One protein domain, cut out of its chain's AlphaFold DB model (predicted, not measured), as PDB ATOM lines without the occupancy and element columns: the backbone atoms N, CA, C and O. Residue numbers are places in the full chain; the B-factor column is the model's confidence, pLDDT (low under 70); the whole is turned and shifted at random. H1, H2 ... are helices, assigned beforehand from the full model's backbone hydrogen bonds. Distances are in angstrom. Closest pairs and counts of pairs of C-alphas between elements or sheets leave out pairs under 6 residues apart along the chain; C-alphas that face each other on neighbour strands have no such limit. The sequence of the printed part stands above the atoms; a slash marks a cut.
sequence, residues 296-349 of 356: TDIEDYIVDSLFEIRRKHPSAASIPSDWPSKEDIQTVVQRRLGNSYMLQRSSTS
ATOM      1  N   THR A 296     190.876 152.895 190.367       67.06
ATOM      2  CA  THR A 296     192.129 152.807 191.142       67.06
ATOM      3  C   THR A 296     193.195 153.776 190.634       67.06
ATOM      4  O   THR A 296     193.793 154.497 191.423       67.06
ATOM      5  N   ASP A 297     193.371 153.883 189.313       70.25
ATOM      6  CA  ASP A 297     194.359 154.785 188.700       70.25
ATOM      7  C   ASP A 297     194.084 156.264 189.030       70.25
ATOM      8  O   ASP A 297     195.006 157.066 189.184       70.25
ATOM      9  N   ILE A 298     192.803 156.648 189.105       71.69
ATOM     10  CA  ILE A 298     192.381 158.004 189.473       71.69
ATOM     11  C   ILE A 298     192.685 158.277 190.946       71.69
ATOM     12  O   ILE A 298     193.136 159.380 191.266       71.69
ATOM     13  N   GLU A 299     192.432 157.309 191.829       75.50
ATOM     14  CA  GLU A 299     192.767 157.419 193.250       75.50
ATOM     15  C   GLU A 299     194.275 157.602 193.436       75.50
ATOM     16  O   GLU A 299     194.681 158.616 194.008       75.50
ATOM     17  N   ASP A 300     195.092 156.723 192.853       78.50
ATOM     18  CA  ASP A 300     196.555 156.801 192.921       78.50
ATOM     19  C   ASP A 300     197.070 158.148 192.391       78.50
ATOM     20  O   ASP A 300     197.860 158.829 193.049       78.50
ATOM     21  N   TYR A 301     196.544 158.613 191.252       79.00
ATOM     22  CA  TYR A 301     196.916 159.915 190.697       79.00
ATOM     23  C   TYR A 301     196.567 161.089 191.614       79.00
ATOM     24  O   TYR A 301     197.370 162.017 191.764       79.00
ATOM     25  N   ILE A 302     195.368 161.090 192.202       81.81
ATOM     26  CA  ILE A 302     194.934 162.149 193.120       81.81
ATOM     27  C   ILE A 302     195.830 162.157 194.355       81.81
ATOM     28  O   ILE A 302     196.278 163.228 194.769       81.81
ATOM     29  N   VAL A 303     196.112 160.981 194.914       84.12
ATOM     30  CA  VAL A 303     196.971 160.815 196.086       84.12
ATOM     31  C   VAL A 303     198.373 161.351 195.800       84.12
ATOM     32  O   VAL A 303     198.821 162.272 196.490       84.12
ATOM     33  N   ASP A 304     199.024 160.868 194.741       83.56
ATOM     34  CA  ASP A 304     200.363 161.312 194.337       83.56
ATOM     35  C   ASP A 304     200.409 162.823 194.082       83.56
ATOM     36  O   ASP A 304     201.314 163.522 194.543       83.56
ATOM     37  N   SER A 305     199.397 163.356 193.389       83.88
ATOM     38  CA  SER A 305     199.305 164.785 193.076       83.88
ATOM     39  C   SER A 305     199.178 165.640 194.335       83.88
ATOM     40  O   SER A 305     199.826 166.682 194.435       83.88
ATOM     41  N   LEU A 306     198.362 165.224 195.311       87.56
ATOM     42  CA  LEU A 306     198.192 165.954 196.569       87.56
ATOM     43  C   LEU A 306     199.473 165.928 197.413       87.56
ATOM     44  O   LEU A 306     199.861 166.959 197.970       87.56
ATOM     45  N   PHE A 307     200.171 164.790 197.463       86.31
ATOM     46  CA  PHE A 307     201.465 164.696 198.139       86.31
ATOM     47  C   PHE A 307     202.541 165.550 197.458       86.31
ATOM     48  O   PHE A 307     203.299 166.246 198.139       86.31
ATOM     49  N   GLU A 308     202.574 165.585 196.126       85.69
ATOM     50  CA  GLU A 308     203.476 166.467 195.384       85.69
ATOM     51  C   GLU A 308     203.160 167.949 195.613       85.69
ATOM     52  O   GLU A 308     204.084 168.747 195.799       85.69
ATOM     53  N   ILE A 309     201.875 168.324 195.665       86.00
ATOM     54  CA  ILE A 309     201.449 169.682 196.026       86.00
ATOM     55  C   ILE A 309     201.962 170.025 197.422       86.00
ATOM     56  O   ILE A 309     202.624 171.051 197.565       86.00
ATOM     57  N   ARG A 310     201.737 169.168 198.429       85.31
ATOM     58  CA  ARG A 310     202.245 169.375 199.797       85.31
ATOM     59  C   ARG A 310     203.746 169.650 199.783       85.31
ATOM     60  O   ARG A 310     204.203 170.613 200.392       85.31
ATOM     61  N   ARG A 311     204.503 168.799 199.088       85.44
ATOM     62  CA  ARG A 311     205.968 168.842 199.050       85.44
ATOM     63  C   ARG A 311     206.501 170.112 198.390       85.44
ATOM     64  O   ARG A 311     207.515 170.642 198.834       85.44
ATOM     65  N   LYS A 312     205.846 170.583 197.327       87.94
ATOM     66  CA  LYS A 312     206.257 171.774 196.564       87.94
ATOM     67  C   LYS A 312     205.653 173.075 197.093       87.94
ATOM     68  O   LYS A 312     206.052 174.144 196.638       87.94
ATOM     69  N   HIS A 313     204.690 173.010 198.013       87.25
ATOM     70  CA  HIS A 313     203.990 174.196 198.486       87.25
ATOM     71  C   HIS A 313     204.952 175.134 199.243       87.25
ATOM     72  O   HIS A 313     205.636 174.678 200.162       87.25
ATOM     73  N   PRO A 314     204.979 176.449 198.947       89.50
ATOM     74  CA  PRO A 314     205.854 177.402 199.640       89.50
ATOM     75  C   PRO A 314     205.686 177.396 201.166       89.50
ATOM     76  O   PRO A 314     206.641 177.604 201.906       89.50
ATOM     77  N   SER A 315     204.472 177.097 201.635       87.81
ATOM     78  CA  SER A 315     204.133 176.987 203.058       87.81
ATOM     79  C   SER A 315     204.045 175.537 203.550       87.81
ATOM     80  O   SER A 315     203.270 175.269 204.461       87.81
ATOM     81  N   ALA A 316     204.784 174.589 202.959       83.19
ATOM     82  CA  ALA A 316     204.726 173.166 203.326       83.19
ATOM     83  C   ALA A 316     204.886 172.912 204.839       83.19
ATOM     84  O   ALA A 316     204.242 172.021 205.387       83.19
ATOM     85  N   ALA A 317     205.691 173.736 205.522       84.00
ATOM     86  CA  ALA A 317     205.889 173.680 206.972       84.00
ATOM     87  C   ALA A 317     204.641 174.061 207.794       84.00
ATOM     88  O   ALA A 317     204.527 173.672 208.952       84.00
ATOM     89  N   SER A 318     203.711 174.816 207.210       87.31
ATOM     90  CA  SER A 318     202.440 175.221 207.823       87.31
ATOM     91  C   SER A 318     201.280 174.291 207.464       87.31
ATOM     92  O   SER A 318     200.191 174.450 208.008       87.31
ATOM     93  N   ILE A 319     201.485 173.342 206.544       84.88
ATOM     94  CA  ILE A 319     200.461 172.367 206.170       84.88
ATOM     95  C   ILE A 319     200.404 171.271 207.254       84.88
ATOM     96  O   ILE A 319     201.441 170.645 207.517       84.88
ATOM     97  N   PRO A 320     199.221 170.995 207.848       86.81
ATOM     98  CA  PRO A 320     199.044 169.967 208.881       86.81
ATOM     99  C   PRO A 320     199.670 168.641 208.466       86.81
ATOM    100  O   PRO A 320     199.487 168.237 207.325       86.81
ATOM    101  N   SER A 321     200.445 167.975 209.325       83.81
ATOM    102  CA  SER A 321     201.221 166.771 208.961       83.81
ATOM    103  C   SER A 321     200.381 165.610 208.423       83.81
ATOM    104  O   SER A 321     200.889 164.784 207.676       83.81
ATOM    105  N   ASP A 322     199.114 165.568 208.809       85.94
ATOM    106  CA  ASP A 322     198.095 164.601 208.419       85.94
ATOM    107  C   ASP A 322     197.401 164.932 207.089       85.94
ATOM    108  O   ASP A 322     196.611 164.125 206.612       85.94
ATOM    109  N   TRP A 323     197.707 166.077 206.467       84.19
ATOM    110  CA  TRP A 323     197.180 166.448 205.155       84.19
ATOM    111  C   TRP A 323     198.045 165.914 203.989       84.19
ATOM    112  O   TRP A 323     199.270 166.077 204.012       84.19
ATOM    113  N   PRO A 324     197.454 165.379 202.909       85.81
ATOM    114  CA  PRO A 324     196.030 165.089 202.764       85.81
ATOM    115  C   PRO A 324     195.616 163.914 203.661       85.81
ATOM    116  O   PRO A 324     196.269 162.868 203.671       85.81
ATOM    117  N   SER A 325     194.523 164.084 204.406       87.69
ATOM    118  CA  SER A 325     193.978 163.004 205.227       87.69
ATOM    119  C   SER A 325     193.273 161.970 204.345       87.69
ATOM    120  O   SER A 325     192.924 162.238 203.191       87.69
ATOM    121  N   LYS A 326     193.004 160.773 204.884       84.38
ATOM    122  CA  LYS A 326     192.208 159.763 204.161       84.38
ATOM    123  C   LYS A 326     190.822 160.289 203.774       84.38
ATOM    124  O   LYS A 326     190.329 159.955 202.702       84.38
ATOM    125  N   GLU A 327     190.219 161.122 204.617       85.56
ATOM    126  CA  GLU A 327     188.912 161.736 204.362       85.56
ATOM    127  C   GLU A 327     188.985 162.779 203.239       85.56
ATOM    128  O   GLU A 327     188.095 162.821 202.385       85.56
ATOM    129  N   ASP A 328     190.068 163.565 203.174       84.69
ATOM    130  CA  ASP A 328     190.314 164.503 202.070       84.69
ATOM    131  C   ASP A 328     190.441 163.756 200.738       84.69
ATOM    132  O   ASP A 328     189.786 164.112 199.754       84.69
ATOM    133  N   ILE A 329     191.240 162.683 200.722       84.50
ATOM    134  CA  ILE A 329     191.446 161.832 199.544       84.50
ATOM    135  C   ILE A 329     190.105 161.248 199.089       84.50
ATOM    136  O   ILE A 329     189.700 161.454 197.944       84.50
ATOM    137  N   GLN A 330     189.368 160.598 199.996       82.38
ATOM    138  CA  GLN A 330     188.067 159.999 199.689       82.38
ATOM    139  C   GLN A 330     187.058 161.031 199.186       82.38
ATOM    140  O   GLN A 330     186.332 160.761 198.232       82.38
ATOM    141  N   THR A 331     187.036 162.234 199.764       85.00
ATOM    142  CA  THR A 331     186.138 163.312 199.330       85.00
ATOM    143  C   THR A 331     186.435 163.742 197.894       85.00
ATOM    144  O   THR A 331     185.513 163.928 197.094       85.00
ATOM    145  N   VAL A 332     187.712 163.901 197.535       81.62
ATOM    146  CA  VAL A 332     188.114 164.304 196.178       81.62
ATOM    147  C   VAL A 332     187.839 163.184 195.174       81.62
ATOM    148  O   VAL A 332     187.270 163.453 194.111       81.62
ATOM    149  N   VAL A 333     188.168 161.939 195.525       77.69
ATOM    150  CA  VAL A 333     187.910 160.750 194.700       77.69
ATOM    151  C   VAL A 333     186.409 160.583 194.457       77.69
ATOM    152  O   VAL A 333     185.981 160.516 193.306       77.69
ATOM    153  N   GLN A 334     185.577 160.640 195.501       76.75
ATOM    154  CA  GLN A 334     184.118 160.533 195.371       76.75
ATOM    155  C   GLN A 334     183.514 161.659 194.530       76.75
ATOM    156  O   GLN A 334     182.626 161.403 193.721       76.75
ATOM    157  N   ARG A 335     183.988 162.904 194.662       76.50
ATOM    158  CA  ARG A 335     183.510 164.018 193.821       76.50
ATOM    159  C   ARG A 335     183.895 163.849 192.352       76.50
ATOM    160  O   ARG A 335     183.141 164.266 191.476       76.50
ATOM    161  N   ARG A 336     185.055 163.250 192.068       68.44
ATOM    162  CA  ARG A 336     185.498 162.963 190.697       68.44
ATOM    163  C   ARG A 336     184.753 161.779 190.087       68.44
ATOM    164  O   ARG A 336     184.242 161.917 188.979       68.44
ATOM    165  N   LEU A 337     184.630 160.668 190.812       66.00
ATOM    166  CA  LEU A 337     183.938 159.462 190.346       66.00
ATOM    167  C   LEU A 337     182.408 159.632 190.331       66.00
ATOM    168  O   LEU A 337     181.733 159.099 189.453       66.00
ATOM    169  N   GLY A 338     181.840 160.441 191.231       53.28
ATOM    170  CA  GLY A 338     180.404 160.742 191.305       53.28
ATOM    171  C   GLY A 338     179.823 161.386 190.040       53.28
ATOM    172  O   GLY A 338     178.656 161.162 189.722       53.28
ATOM    173  N   ASN A 339     180.644 162.098 189.259       50.59
ATOM    174  CA  ASN A 339     180.249 162.598 187.937       50.59
ATOM    175  C   ASN A 339     180.257 161.503 186.851       50.59
ATOM    176  O   ASN A 339     179.471 161.589 185.908       50.59
ATOM    177  N   SER A 340     181.075 160.454 186.992       46.03
ATOM    178  CA  SER A 340     181.070 159.287 186.093       46.03
ATOM    179  C   SER A 340     179.895 158.341 186.381       46.03
ATOM    180  O   SER A 340     179.242 157.872 185.447       46.03
ATOM    181  N   TYR A 341     179.539 158.127 187.655       38.12
ATOM    182  CA  TYR A 341     178.406 157.267 188.032       38.12
ATOM    183  C   TYR A 341     177.032 157.833 187.616       38.12
ATOM    184  O   TYR A 341     176.105 157.064 187.348       38.12
ATOM    185  N   MET A 342     176.880 159.160 187.492       37.25
ATOM    186  CA  MET A 342     175.633 159.763 186.988       37.25
ATOM    187  C   MET A 342     175.419 159.563 185.476       37.25
ATOM    188  O   MET A 342     174.272 159.496 185.037       37.25
ATOM    189  N   LEU A 343     176.485 159.397 184.683       40.28
ATOM    190  CA  LEU A 343     176.396 159.151 183.234       40.28
ATOM    191  C   LEU A 343     176.115 157.673 182.888       40.28
ATOM    192  O   LEU A 343     175.493 157.373 181.865       40.28
ATOM    193  N   GLN A 344     176.500 156.734 183.756       37.75
ATOM    194  CA  GLN A 344     176.149 155.315 183.590       37.75
ATOM    195  C   GLN A 344     174.695 155.002 183.988       37.75
ATOM    196  O   GLN A 344     174.080 154.095 183.423       37.75
ATOM    197  N   ARG A 345     174.094 155.766 184.911       36.19
ATOM    198  CA  ARG A 345     172.677 155.589 185.285       36.19
ATOM    199  C   ARG A 345     171.696 156.133 184.248       36.19
ATOM    200  O   ARG A 345     170.638 155.542 184.057       36.19
ATOM    201  N   SER A 346     172.045 157.198 183.532       36.59
ATOM    202  CA  SER A 346     171.202 157.727 182.451       36.59
ATOM    203  C   SER A 346     171.208 156.843 181.197       36.59
ATOM    204  O   SER A 346     170.212 156.804 180.487       36.59
ATOM    205  N   SER A 347     172.266 156.058 180.960       37.69
ATOM    206  CA  SER A 347     172.334 155.091 179.849       37.69
ATOM    207  C   SER A 347     171.718 153.720 180.171       37.69
ATOM    208  O   SER A 347     171.229 153.040 179.269       37.69
ATOM    209  N   THR A 348     171.665 153.321 181.446       36.09
ATOM    210  CA  THR A 348     170.981 152.088 181.886       36.09
ATOM    211  C   THR A 348     169.485 152.292 182.151       36.09
ATOM    212  O   THR A 348     168.698 151.398 181.850       36.09
ATOM    213  N   SER A 349     169.056 153.483 182.587       33.84
ATOM    214  CA  SER A 349     167.632 153.805 182.795       33.84
ATOM    215  C   SER A 349     166.817 153.930 181.498       33.84
ATOM    216  O   SER A 349     165.592 153.831 181.548       33.84
TER     217      SER A 349
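What this domain is: This is residues 296 to 349 of the 356 residues of the protein "NACHT domain-containing protein" of Coprinopsis marcescibilis (UniProt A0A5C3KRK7). What shape does the printed part make? It is a loose, offset helical hairpin: H1 leads into a long loop, residues 313 to 325, and H2 comes back past part of H1, then sticks out as an arm with residues 338 to 348. What is it made of, and how large is it? The 54 printed residues include two named helices, H1 then H2, and no named strand; the class is all helix. It is only just loose, close to extended, with a radius of gyration of the C-alphas of 14.6 A and spans of 49 by 17 by 16 A, the arm adding to the length.

Where its parts are: Where does H1 run? H1 is residues 296 to 312, 24.3 A long, from C-alpha 296 at (192.129, 152.807, 191.142). Where does H2 run? H2 is residues 326 to 348, 31.7 A long, and C-alpha 348 is at (170.981, 152.088, 181.886). It has a kink of 33 degrees near residue 337.

How they stand to each other: How do the helices meet? H1 and H2, a helical hairpin, touch, their closest C-alphas being those of Glu 299 and Val 333, 6.1 A apart. H1 touches H2 with residues 298 to 303 alone, and H2 touches H1 with residues 329 to 333 alone. How are they turned? They run opposite ways at a tilt of 35.1 degrees, only just steep. What of their backbones? Each O i to N i+4 pair of H1 is within hydrogen-bond range; in H2, 14 of 19 are.

The domain as a whole: How far does it reach? The two C-alphas farthest apart, those of Ala 317 and Ser 349, are 49.4 A apart. Is it continuous? The printed part has no cut, and the link from H1 to H2, 13 residues, is long. What stands free, and where is confidence low? Residues 312 to 317 and 338 to 349 stand free; pLDDT is under 70 at residue 296 and residues 336 to 349.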